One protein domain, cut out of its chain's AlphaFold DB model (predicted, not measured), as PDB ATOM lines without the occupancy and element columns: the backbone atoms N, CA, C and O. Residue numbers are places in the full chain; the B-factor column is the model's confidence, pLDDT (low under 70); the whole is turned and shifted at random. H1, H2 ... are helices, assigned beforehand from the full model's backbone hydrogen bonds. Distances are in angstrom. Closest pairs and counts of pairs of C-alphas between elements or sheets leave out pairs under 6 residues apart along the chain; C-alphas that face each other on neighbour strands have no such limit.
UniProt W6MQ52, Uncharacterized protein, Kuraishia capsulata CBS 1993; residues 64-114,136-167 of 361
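AT A GLANCE: This is residues 64 to 114 and 136 to 167 of the 361 residues of an uncharacterized protein of Kuraishia capsulata CBS 1993 (UniProt W6MQ52). Two separate helices stand at the two ends of a long, open model: H1 sticks out at one end, a stretch of chain with no named element leads on from its end at residue 84 to a small loose cluster of loops, and H2 sticks out beyond these with its residues 150 to 166. The printed part has 83 residues, with two named helices, H1 then H2, and no named strand. The class is all helix, though the helices hold 40 of the 83 residues. The whole is extended, with a radius of gyration of the C-alphas of 21.4 A and spans of 64 by 37 by 22 A.

HOW THE PARTS SIT: H1, residues 64 to 83, and H2, residues 147 to 166, are apart. Residues 64 to 94 and 150 to 167 stand free. In both helices every O i to N i+4 pair is within hydrogen-bond range.

IN THESE COORDINATES: H1 is 27.8 A long from C-alpha 64 at (49.765, 19.953, -12.464). H2 is 28.5 A long and ends with C-alpha 166 at (-10.380, -6.688, -10.895).

THE WHOLE: The farthest C-alphas, of Arg 64 and Glu 166, are 65.8 A apart. Residues 115 to 135 are not printed; C-alphas 114 and 136 are 20.1 A apart. Residues 107 to 114 and 139 to 145 are among those with pLDDT under 70.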
ATOM      1  N   ARG A  64      48.882  20.499 -11.428       95.31
ATOM      2  CA  ARG A  64      49.765  19.953 -12.464       95.31
ATOM      3  C   ARG A  64      49.085  18.825 -13.235       95.31
ATOM      4  O   ARG A  64      49.160  18.808 -14.460       95.31
ATOM      5  N   THR A  65      48.417  17.915 -12.529       95.88
ATOM      6  CA  THR A  65      47.690  16.804 -13.155       95.88
ATOM      7  C   THR A  65      46.515  17.337 -13.969       95.88
ATOM      8  O   THR A  65      46.380  16.993 -15.137       95.88
ATOM      9  N   ALA A  66      45.727  18.259 -13.406       95.56
ATOM     10  CA  ALA A  66      44.606  18.874 -14.116       95.56
ATOM     11  C   ALA A  66      45.051  19.624 -15.386       95.56
ATOM     12  O   ALA A  66      44.421  19.491 -16.437       95.56
ATOM     13  N   ALA A  67      46.148  20.385 -15.316       97.31
ATOM     14  CA  ALA A  67      46.702  21.101 -16.464       97.31
ATOM     15  C   ALA A  67      47.226  20.146 -17.547       97.31
ATOM     16  O   ALA A  67      46.938  20.354 -18.724       97.31
ATOM     17  N   ALA A  68      47.941  19.083 -17.160       97.69
ATOM     18  CA  ALA A  68      48.427  18.070 -18.095       97.69
ATOM     19  C   ALA A  68      47.267  17.357 -18.808       97.69
ATOM     20  O   ALA A  68      47.267  17.256 -20.031       97.69
ATOM     21  N   THR A  69      46.235  16.948 -18.065       97.25
ATOM     22  CA  THR A  69      45.036  16.313 -18.625       97.25
ATOM     23  C   THR A  69      44.300  17.239 -19.599       97.25
ATOM     24  O   THR A  69      43.920  16.814 -20.686       97.25
ATOM     25  N   ARG A  70      44.148  18.528 -19.261       96.62
ATOM     26  CA  ARG A  70      43.554  19.525 -20.171       96.62
ATOM     27  C   ARG A  70      44.388  19.734 -21.428       96.62
ATOM     28  O   ARG A  70      43.820  19.866 -22.505       96.62
ATOM     29  N   TYR A  71      45.714  19.771 -21.303       98.12
ATOM     30  CA  TYR A  71      46.604  19.902 -22.455       98.12
ATOM     31  C   TYR A  71      46.427  18.734 -23.434       98.12
ATOM     32  O   TYR A  71      46.253  18.975 -24.625       98.12
ATOM     33  N   VAL A  72      46.387  17.496 -22.925       97.88
ATOM     34  CA  VAL A  72      46.154  16.292 -23.741       97.88
ATOM     35  C   VAL A  72      44.787  16.350 -24.426       97.88
ATOM     36  O   VAL A  72      44.727  16.258 -25.646       97.88
ATOM     37  N   TYR A  73      43.703  16.611 -23.686       97.88
ATOM     38  CA  TYR A  73      42.365  16.680 -24.288       97.88
ATOM     39  C   TYR A  73      42.219  17.798 -25.321       97.88
ATOM     40  O   TYR A  73      41.601  17.594 -26.363       97.88
ATOM     41  N   ASN A  74      42.808  18.968 -25.068       97.56
ATOM     42  CA  ASN A  74      42.793  20.063 -26.033       97.56
ATOM     43  C   ASN A  74      43.546  19.684 -27.311       97.56
ATOM     44  O   ASN A  74      43.073  19.998 -28.404       97.56
ATOM     45  N   ASN A  75      44.689  19.003 -27.184       97.62
ATOM     46  CA  ASN A  75      45.424  18.502 -28.337       97.62
ATOM     47  C   ASN A  75      44.583  17.483 -29.121       97.62
ATOM     48  O   ASN A  75      44.414  17.646 -30.326       97.62
ATOM     49  N   ASP A  76      43.959  16.519 -28.439       96.75
ATOM     50  CA  ASP A  76      43.087  15.518 -29.066       96.75
ATOM     51  C   ASP A  76      41.889  16.161 -29.783       96.75
ATOM     52  O   ASP A  76      41.486  15.727 -30.864       96.75
ATOM     53  N   TRP A  77      41.287  17.208 -29.215       95.25
ATOM     54  CA  TRP A  77      40.186  17.936 -29.852       95.25
ATOM     55  C   TRP A  77      40.638  18.693 -31.099       95.25
ATOM     56  O   TRP A  77      39.967  18.617 -32.130       95.25
ATOM     57  N   ILE A  78      41.781  19.380 -31.032       96.25
ATOM     58  CA  ILE A  78      42.364  20.076 -32.185       96.25
ATOM     59  C   ILE A  78      42.693  19.069 -33.289       96.25
ATOM     60  O   ILE A  78      42.320  19.282 -34.444       96.25
ATOM     61  N   GLU A  79      43.320  17.945 -32.945       96.06
ATOM     62  CA  GLU A  79      43.614  16.879 -33.899       96.06
ATOM     63  C   GLU A  79      42.337  16.304 -34.511       96.06
ATOM     64  O   GLU A  79      42.271  16.145 -35.727       96.06
ATOM     65  N   ASN A  80      41.287  16.051 -33.727       91.44
ATOM     66  CA  ASN A  80      40.015  15.547 -34.249       91.44
ATOM     67  C   ASN A  80      39.368  16.494 -35.267       91.44
ATOM     68  O   ASN A  80      38.785  16.017 -36.237       91.44
ATOM     69  N   VAL A  81      39.478  17.811 -35.069       91.00
ATOM     70  CA  VAL A  81      38.916  18.812 -35.988       91.00
ATOM     71  C   VAL A  81      39.791  18.996 -37.232       91.00
ATOM     72  O   VAL A  81      39.263  19.126 -38.333       91.00
ATOM     73  N   LEU A  82      41.119  19.010 -37.077       94.56
ATOM     74  CA  LEU A  82      42.045  19.306 -38.176       94.56
ATOM     75  C   LEU A  82      42.399  18.080 -39.030       94.56
ATOM     76  O   LEU A  82      42.581  18.216 -40.239       94.56
ATOM     77  N   SER A  83      42.527  16.896 -38.426       91.31
ATOM     78  CA  SER A  83      43.012  15.688 -39.114       91.31
ATOM     79  C   SER A  83      41.899  14.880 -39.786       91.31
ATOM     80  O   SER A  83      42.129  14.249 -40.820       91.31
ATOM     81  N   LYS A  84      40.679  14.899 -39.235       90.88
ATOM     82  CA  LYS A  84      39.549  14.129 -39.765       90.88
ATOM     83  C   LYS A  84      38.785  14.973 -40.779       90.88
ATOM     84  O   LYS A  84      37.935  15.782 -40.424       90.88
ATOM     85  N   TYR A  85      39.052  14.752 -42.064       91.00
ATOM     86  CA  TYR A  85      38.282  15.379 -43.139       91.00
ATOM     87  C   TYR A  85      36.915  14.693 -43.296       91.00
ATOM     88  O   TYR A  85      36.726  13.824 -44.145       91.00
ATOM     89  N   ILE A  86      35.959  15.065 -42.443       88.12
ATOM     90  CA  ILE A  86      34.567  14.614 -42.520       88.12
ATOM     91  C   ILE A  86      33.718  15.816 -42.947       88.12
ATOM     92  O   ILE A  86      33.619  16.788 -42.199       88.12
ATOM     93  N   PRO A  87      33.096  15.795 -44.138       92.50
ATOM     94  CA  PRO A  87      32.155  16.838 -44.522       92.50
ATOM     95  C   PRO A  87      31.015  16.952 -43.502       92.50
ATOM     96  O   PRO A  87      30.453  15.933 -43.108       92.50
ATOM     97  N   PHE A  88      30.621  18.171 -43.114       88.38
ATOM     98  CA  PHE A  88      29.598  18.390 -42.073       88.38
ATOM     99  C   PHE A  88      28.267  17.666 -42.337       88.38
ATOM    100  O   PHE A  88      27.609  17.235 -41.400       88.38
ATOM    101  N   HIS A  89      27.891  17.471 -43.604       92.75
ATOM    102  CA  HIS A  89      26.674  16.742 -43.978       92.75
ATOM    103  C   HIS A  89      26.747  15.226 -43.714       92.75
ATOM    104  O   HIS A  89      25.710  14.572 -43.676       92.75
ATOM    105  N   ASN A  90      27.950  14.673 -43.526       93.69
ATOM    106  CA  ASN A  90      28.179  13.269 -43.177       93.69
ATOM    107  C   ASN A  90      28.305  13.050 -41.663       93.69
ATOM    108  O   ASN A  90      28.463  11.911 -41.225       93.69
ATOM    109  N   VAL A  91      28.259  14.116 -40.859       91.56
ATOM    110  CA  VAL A  91      28.243  14.001 -39.400       91.56
ATOM    111  C   VAL A  91      26.835  13.591 -38.983       91.56
ATOM    112  O   VAL A  91      25.915  14.405 -38.938       91.56
ATOM    113  N   ILE A  92      26.664  12.299 -38.715       89.50
ATOM    114  CA  ILE A  92      25.407  11.746 -38.218       89.50
ATOM    115  C   ILE A  92      25.344  12.035 -36.711       89.50
ATOM    116  O   ILE A  92      26.267  11.637 -35.994       89.50
ATOM    117  N   PRO A  93      24.301  12.725 -36.211       87.88
ATOM    118  CA  PRO A  93      24.161  12.959 -34.781       87.88
ATOM    119  C   PRO A  93      24.016  11.622 -34.041       87.88
ATOM    120  O   PRO A  93      23.418  10.685 -34.582       87.88
ATOM    121  N   PRO A  94      24.536  11.512 -32.807       83.44
ATOM    122  CA  PRO A  94      24.322  10.322 -32.001       83.44
ATOM    123  C   PRO A  94      22.821  10.094 -31.791       83.44
ATOM    124  O   PRO A  94      22.031  11.038 -31.707       83.44
ATOM    125  N   THR A  95      22.420   8.828 -31.707       80.38
ATOM    126  CA  THR A  95      21.028   8.467 -31.445       80.38
ATOM    127  C   THR A  95      20.621   8.977 -30.063       80.38
ATOM    128  O   THR A  95      21.294   8.700 -29.074       80.38
ATOM    129  N   SER A  96      19.495   9.697 -29.969       79.00
ATOM    130  CA  SER A  96      18.976  10.217 -28.687       79.00
ATOM    131  C   SER A  96      18.661   9.118 -27.673       79.00
ATOM    132  O   SER A  96      18.553   9.377 -26.479       79.00
ATOM    133  N   PHE A  97      18.508   7.891 -28.164       75.44
ATOM    134  CA  PHE A  97      18.256   6.713 -27.368       75.44
ATOM    135  C   PHE A  97      19.288   5.641 -27.727       75.44
ATOM    136  O   PHE A  97      19.380   5.279 -28.904       75.44
ATOM    137  N   PRO A  98      20.094   5.168 -26.766       74.38
ATOM    138  CA  PRO A  98      21.036   4.086 -27.016       74.38
ATOM    139  C   PRO A  98      20.291   2.773 -27.278       74.38
ATOM    140  O   PRO A  98      19.159   2.580 -26.823       74.38
ATOM    141  N   ASP A  99      20.943   1.858 -27.999       74.94
ATOM    142  CA  ASP A  99      20.425   0.501 -28.153       74.94
ATOM    143  C   ASP A  99      20.323  -0.168 -26.772       74.94
ATOM    144  O   ASP A  99      21.287  -0.122 -25.998       74.94
ATOM    145  N   PRO A 100      19.174  -0.785 -26.445       73.31
ATOM    146  CA  PRO A 100      18.982  -1.419 -25.154       73.31
ATOM    147  C   PRO A 100      19.971  -2.565 -24.944       73.31
ATOM    148  O   PRO A 100      20.216  -3.372 -25.843       73.31
ATOM    149  N   ILE A 101      20.504  -2.662 -23.730       75.12
ATOM    150  CA  ILE A 101      21.354  -3.775 -23.306       75.12
ATOM    151  C   ILE A 101      20.532  -4.630 -22.348       75.12
ATOM    152  O   ILE A 101      20.099  -4.139 -21.307       75.12
ATOM    153  N   TYR A 102      20.315  -5.893 -22.702       71.25
ATOM    154  CA  TYR A 102      19.604  -6.863 -21.871       71.25
ATOM    155  C   TYR A 102      20.487  -8.088 -21.660       71.25
ATOM    156  O   TYR A 102      20.941  -8.693 -22.630       71.25
ATOM    157  N   LYS A 103      20.760  -8.444 -20.401       72.12
ATOM    158  CA  LYS A 103      21.666  -9.542 -20.017       72.12
ATOM    159  C   LYS A 103      23.059  -9.425 -20.654       72.12
ATOM    160  O   LYS A 103      23.691 -10.425 -20.977       72.12
ATOM    161  N   GLY A 104      23.532  -8.193 -20.845       69.50
ATOM    162  CA  GLY A 104      24.816  -7.903 -21.489       69.50
ATOM    163  C   GLY A 104      24.811  -7.975 -23.021       69.50
ATOM    164  O   GLY A 104      25.830  -7.667 -23.633       69.50
ATOM    165  N   GLU A 105      23.685  -8.312 -23.659       71.62
ATOM    166  CA  GLU A 105      23.553  -8.320 -25.118       71.62
ATOM    167  C   GLU A 105      22.867  -7.046 -25.627       71.62
ATOM    168  O   GLU A 105      21.847  -6.605 -25.092       71.62
ATOM    169  N   LYS A 106      23.420  -6.453 -26.694       70.50
ATOM    170  CA  LYS A 106      22.814  -5.309 -27.388       70.50
ATOM    171  C   LYS A 106      21.635  -5.789 -28.231       70.50
ATOM    172  O   LYS A 106      21.800  -6.463 -29.250       70.50
ATOM    173  N   LEU A 107      20.437  -5.401 -27.827       68.25
ATOM    174  CA  LEU A 107      19.212  -5.607 -28.583       68.25
ATOM    175  C   LEU A 107      19.106  -4.490 -29.627       68.25
ATOM    176  O   LEU A 107      18.795  -3.350 -29.296       68.25
ATOM    177  N   SER A 108      19.365  -4.796 -30.900       60.88
ATOM    178  CA  SER A 108      19.145  -3.812 -31.965       60.88
ATOM    179  C   SER A 108      17.653  -3.500 -32.091       60.88
ATOM    180  O   SER A 108      16.823  -4.413 -32.153       60.88
ATOM    181  N   ALA A 109      17.315  -2.213 -32.206       55.38
ATOM    182  CA  ALA A 109      15.945  -1.715 -32.350       55.38
ATOM    183  C   ALA A 109      15.154  -2.301 -33.546       55.38
ATOM    184  O   ALA A 109      13.936  -2.157 -33.606       55.38
ATOM    185  N   ASN A 110      15.814  -2.996 -34.483       55.12
ATOM    186  CA  ASN A 110      15.169  -3.660 -35.621       55.12
ATOM    187  C   ASN A 110      14.742  -5.117 -35.353       55.12
ATOM    188  O   ASN A 110      14.347  -5.822 -36.281       55.12
ATOM    189  N   GLY A 111      14.818  -5.608 -34.111       49.75
ATOM    190  CA  GLY A 111      14.376  -6.964 -33.752       49.75
ATOM    191  C   GLY A 111      15.271  -8.092 -34.282       49.75
ATOM    192  O   GLY A 111      15.055  -9.259 -33.963       49.75
ATOM    193  N   THR A 112      16.310  -7.766 -35.049       45.59
ATOM    194  CA  THR A 112      17.458  -8.640 -35.269       45.59
ATOM    195  C   THR A 112      18.398  -8.455 -34.094       45.59
ATOM    196  O   THR A 112      19.125  -7.465 -34.046       45.59
ATOM    197  N   ALA A 113      18.376  -9.385 -33.138       46.06
ATOM    198  CA  ALA A 113      19.473  -9.517 -32.190       46.06
ATOM    199  C   ALA A 113      20.784  -9.451 -32.988       46.06
ATOM    200  O   ALA A 113      20.976 -10.229 -33.928       46.06
ATOM    201  N   LEU A 114      21.639  -8.476 -32.677       47.03
ATOM    202  CA  LEU A 114      23.001  -8.449 -33.191       47.03
ATOM    203  C   LEU A 114      23.725  -9.572 -32.459       47.03
ATOM    204  O   LEU A 114      24.366  -9.358 -31.437       47.03
ATOM    205  N   GLU A 136      12.409 -10.274 -15.440       75.31
ATOM    206  CA  GLU A 136      13.814 -10.716 -15.459       75.31
ATOM    207  C   GLU A 136      14.826  -9.584 -15.711       75.31
ATOM    208  O   GLU A 136      16.014  -9.858 -15.890       75.31
ATOM    209  N   ILE A 137      14.381  -8.325 -15.762       69.00
ATOM    210  CA  ILE A 137      15.262  -7.170 -15.989       69.00
ATOM    211  C   ILE A 137      16.150  -6.957 -14.756       69.00
ATOM    212  O   ILE A 137      15.646  -6.722 -13.655       69.00
ATOM    213  N   GLN A 138      17.470  -7.007 -14.934       72.31
ATOM    214  CA  GLN A 138      18.430  -6.710 -13.871       72.31
ATOM    215  C   GLN A 138      18.720  -5.204 -13.757       72.31
ATOM    216  O   GLN A 138      18.572  -4.473 -14.733       72.31
ATOM    217  N   PRO A 139      19.207  -4.712 -12.599       62.47
ATOM    218  CA  PRO A 139      19.595  -3.305 -12.438       62.47
ATOM    219  C   PRO A 139      20.696  -2.833 -13.404       62.47
ATOM    220  O   PRO A 139      20.801  -1.642 -13.676       62.47
ATOM    221  N   LEU A 140      21.513  -3.763 -13.910       63.62
ATOM    222  CA  LEU A 140      22.575  -3.510 -14.889       63.62
ATOM    223  C   LEU A 140      22.060  -3.441 -16.337       63.62
ATOM    224  O   LEU A 140      22.809  -3.036 -17.226       63.62
ATOM    225  N   ASP A 141      20.805  -3.826 -16.590       67.12
ATOM    226  CA  ASP A 141      20.220  -3.775 -17.926       67.12
ATOM    227  C   ASP A 141      19.841  -2.330 -18.278       67.12
ATOM    228  O   ASP A 141      19.007  -1.688 -17.630       67.12
ATOM    229  N   VAL A 142      20.432  -1.809 -19.354       65.25
ATOM    230  CA  VAL A 142      20.109  -0.477 -19.875       65.25
ATOM    231  C   VAL A 142      18.871  -0.603 -20.753       65.25
ATOM    232  O   VAL A 142      18.946  -0.785 -21.964       65.25
ATOM    233  N   VAL A 143      17.705  -0.524 -20.116       63.66
ATOM    234  CA  VAL A 143      16.394  -0.560 -20.792       63.66
ATOM    235  C   VAL A 143      15.953   0.841 -21.246       63.66
ATOM    236  O   VAL A 143      15.028   0.992 -22.047       63.66
ATOM    237  N   PHE A 144      16.615   1.889 -20.746       59.38
ATOM    238  CA  PHE A 144      16.271   3.277 -21.036       59.38
ATOM    239  C   PHE A 144      16.614   3.658 -22.478       59.38
ATOM    240  O   PHE A 144      17.760   3.586 -22.908       59.38
ATOM    241  N   GLY A 145      15.585   4.094 -23.206       62.19
ATOM    242  CA  GLY A 145      15.677   4.624 -24.564       62.19
ATOM    243  C   GLY A 145      15.058   3.738 -25.643       62.19
ATOM    244  O   GLY A 145      14.620   4.241 -26.676       62.19
ATOM    245  N   SER A 146      14.887   2.441 -25.392       70.69
ATOM    246  CA  SER A 146      14.158   1.599 -26.339       70.69
ATOM    247  C   SER A 146      12.660   1.867 -26.273       70.69
ATOM    248  O   SER A 146      11.967   1.451 -25.341       70.69
ATOM    249  N   LEU A 147      12.141   2.530 -27.309       70.75
ATOM    250  CA  LEU A 147      10.715   2.811 -27.456       70.75
ATOM    251  C   LEU A 147       9.873   1.522 -27.444       70.75
ATOM    252  O   LEU A 147       8.737   1.530 -26.972       70.75
ATOM    253  N   GLU A 148      10.412   0.409 -27.952       72.19
ATOM    254  CA  GLU A 148       9.715  -0.880 -27.959       72.19
ATOM    255  C   GLU A 148       9.631  -1.488 -26.553       72.19
ATOM    256  O   GLU A 148       8.542  -1.885 -26.133       72.19
ATOM    257  N   LEU A 149      10.727  -1.479 -25.784       71.38
ATOM    258  CA  LEU A 149      10.721  -1.967 -24.399       71.38
ATOM    259  C   LEU A 149       9.866  -1.080 -23.492       71.38
ATOM    260  O   LEU A 149       9.127  -1.591 -22.652       71.38
ATOM    261  N   MET A 150       9.890   0.238 -23.704       74.50
ATOM    262  CA  MET A 150       8.994   1.162 -23.009       74.50
ATOM    263  C   MET A 150       7.521   0.861 -23.298       74.50
ATOM    264  O   MET A 150       6.720   0.803 -22.367       74.50
ATOM    265  N   LYS A 151       7.153   0.612 -24.563       79.88
ATOM    266  CA  LYS A 151       5.782   0.214 -24.932       79.88
ATOM    267  C   LYS A 151       5.384  -1.119 -24.299       79.88
ATOM    268  O   LYS A 151       4.256  -1.255 -23.832       79.88
ATOM    269  N   LEU A 152       6.297  -2.088 -24.263       78.75
ATOM    270  CA  LEU A 152       6.050  -3.399 -23.665       78.75
ATOM    271  C   LEU A 152       5.845  -3.283 -22.149       78.75
ATOM    272  O   LEU A 152       4.870  -3.819 -21.628       78.75
ATOM    273  N   LYS A 153       6.684  -2.500 -21.460       79.50
ATOM    274  CA  LYS A 153       6.517  -2.191 -20.034       79.50
ATOM    275  C   LYS A 153       5.220  -1.430 -19.758       79.50
ATOM    276  O   LYS A 153       4.521  -1.785 -18.817       79.50
ATOM    277  N   SER A 154       4.860  -0.442 -20.583       80.31
ATOM    278  CA  SER A 154       3.573   0.267 -20.469       80.31
ATOM    279  C   SER A 154       2.404  -0.710 -20.540       80.31
ATOM    280  O   SER A 154       1.545  -0.708 -19.669       80.31
ATOM    281  N   LYS A 155       2.420  -1.616 -21.523       84.31
ATOM    282  CA  LYS A 155       1.386  -2.642 -21.679       84.31
ATOM    283  C   LYS A 155       1.347  -3.625 -20.501       84.31
ATOM    284  O   LYS A 155       0.267  -4.035 -20.088       84.31
ATOM    285  N   ALA A 156       2.507  -4.014 -19.967       79.69
ATOM    286  CA  ALA A 156       2.584  -4.872 -18.786       79.69
ATOM    287  C   ALA A 156       1.973  -4.185 -17.552       79.69
ATOM    288  O   ALA A 156       1.155  -4.787 -16.862       79.69
ATOM    289  N   LEU A 157       2.291  -2.905 -17.338       81.50
ATOM    290  CA  LEU A 157       1.726  -2.094 -16.256       81.50
ATOM    291  C   LEU A 157       0.220  -1.864 -16.425       81.50
ATOM    292  O   LEU A 157      -0.515  -1.936 -15.449       81.50
ATOM    293  N   GLU A 158      -0.269  -1.634 -17.645       85.69
ATOM    294  CA  GLU A 158      -1.710  -1.555 -17.929       85.69
ATOM    295  C   GLU A 158      -2.428  -2.861 -17.557       85.69
ATOM    296  O   GLU A 158      -3.509  -2.827 -16.969       85.69
ATOM    297  N   GLY A 159      -1.812  -4.011 -17.851       85.88
ATOM    298  CA  GLY A 159      -2.318  -5.321 -17.442       85.88
ATOM    299  C   GLY A 159      -2.322  -5.511 -15.924       85.88
ATOM    300  O   GLY A 159      -3.306  -6.004 -15.376       85.88
ATOM    301  N   GLU A 160      -1.263  -5.083 -15.235       84.62
ATOM    302  CA  GLU A 160      -1.182  -5.124 -13.771       84.62
ATOM    303  C   GLU A 160      -2.232  -4.213 -13.121       84.62
ATOM    304  O   GLU A 160      -2.924  -4.633 -12.196       84.62
ATOM    305  N   ILE A 161      -2.422  -2.999 -13.646       80.31
ATOM    306  CA  ILE A 161      -3.469  -2.076 -13.197       80.31
ATOM    307  C   ILE A 161      -4.847  -2.703 -13.401       80.31
ATOM    308  O   ILE A 161      -5.650  -2.687 -12.473       80.31
ATOM    309  N   ALA A 162      -5.123  -3.299 -14.564       87.06
ATOM    310  CA  ALA A 162      -6.391  -3.981 -14.817       87.06
ATOM    311  C   ALA A 162      -6.612  -5.158 -13.848       87.06
ATOM    312  O   ALA A 162      -7.689  -5.291 -13.270       87.06
ATOM    313  N   ALA A 163      -5.580  -5.965 -13.590       84.25
ATOM    314  CA  ALA A 163      -5.646  -7.071 -12.636       84.25
ATOM    315  C   ALA A 163      -5.868  -6.589 -11.190       84.25
ATOM    316  O   ALA A 163      -6.651  -7.180 -10.444       84.25
ATOM    317  N   LEU A 164      -5.225  -5.491 -10.786       79.38
ATOM    318  CA  LEU A 164      -5.456  -4.842  -9.492       79.38
ATOM    319  C   LEU A 164      -6.845  -4.199  -9.416       79.38
ATOM    320  O   LEU A 164      -7.457  -4.174  -8.347       79.38
ATOM    321  N   GLU A 165      -7.371  -3.705 -10.535       78.00
ATOM    322  CA  GLU A 165      -8.733  -3.200 -10.619       78.00
ATOM    323  C   GLU A 165      -9.787  -4.311 -10.524       78.00
ATOM    324  O   GLU A 165     -10.862  -4.056  -9.978       78.00
ATOM    325  N   GLU A 166      -9.504  -5.513 -11.019       77.88
ATOM    326  CA  GLU A 166     -10.380  -6.688 -10.895       77.88
ATOM    327  C   GLU A 166     -10.192  -7.442  -9.569       77.88
ATOM    328  O   GLU A 166     -11.056  -8.222  -9.165       77.88
ATOM    329  N   SER A 167      -9.093  -7.183  -8.854       71.69
ATOM    330  CA  SER A 167      -8.788  -7.818  -7.576       71.69
ATOM    331  C   SER A 167      -9.890  -7.583  -6.523       71.69
ATOM    332  O   SER A 167     -10.310  -6.440  -6.289       71.69
TER     333      SER A 167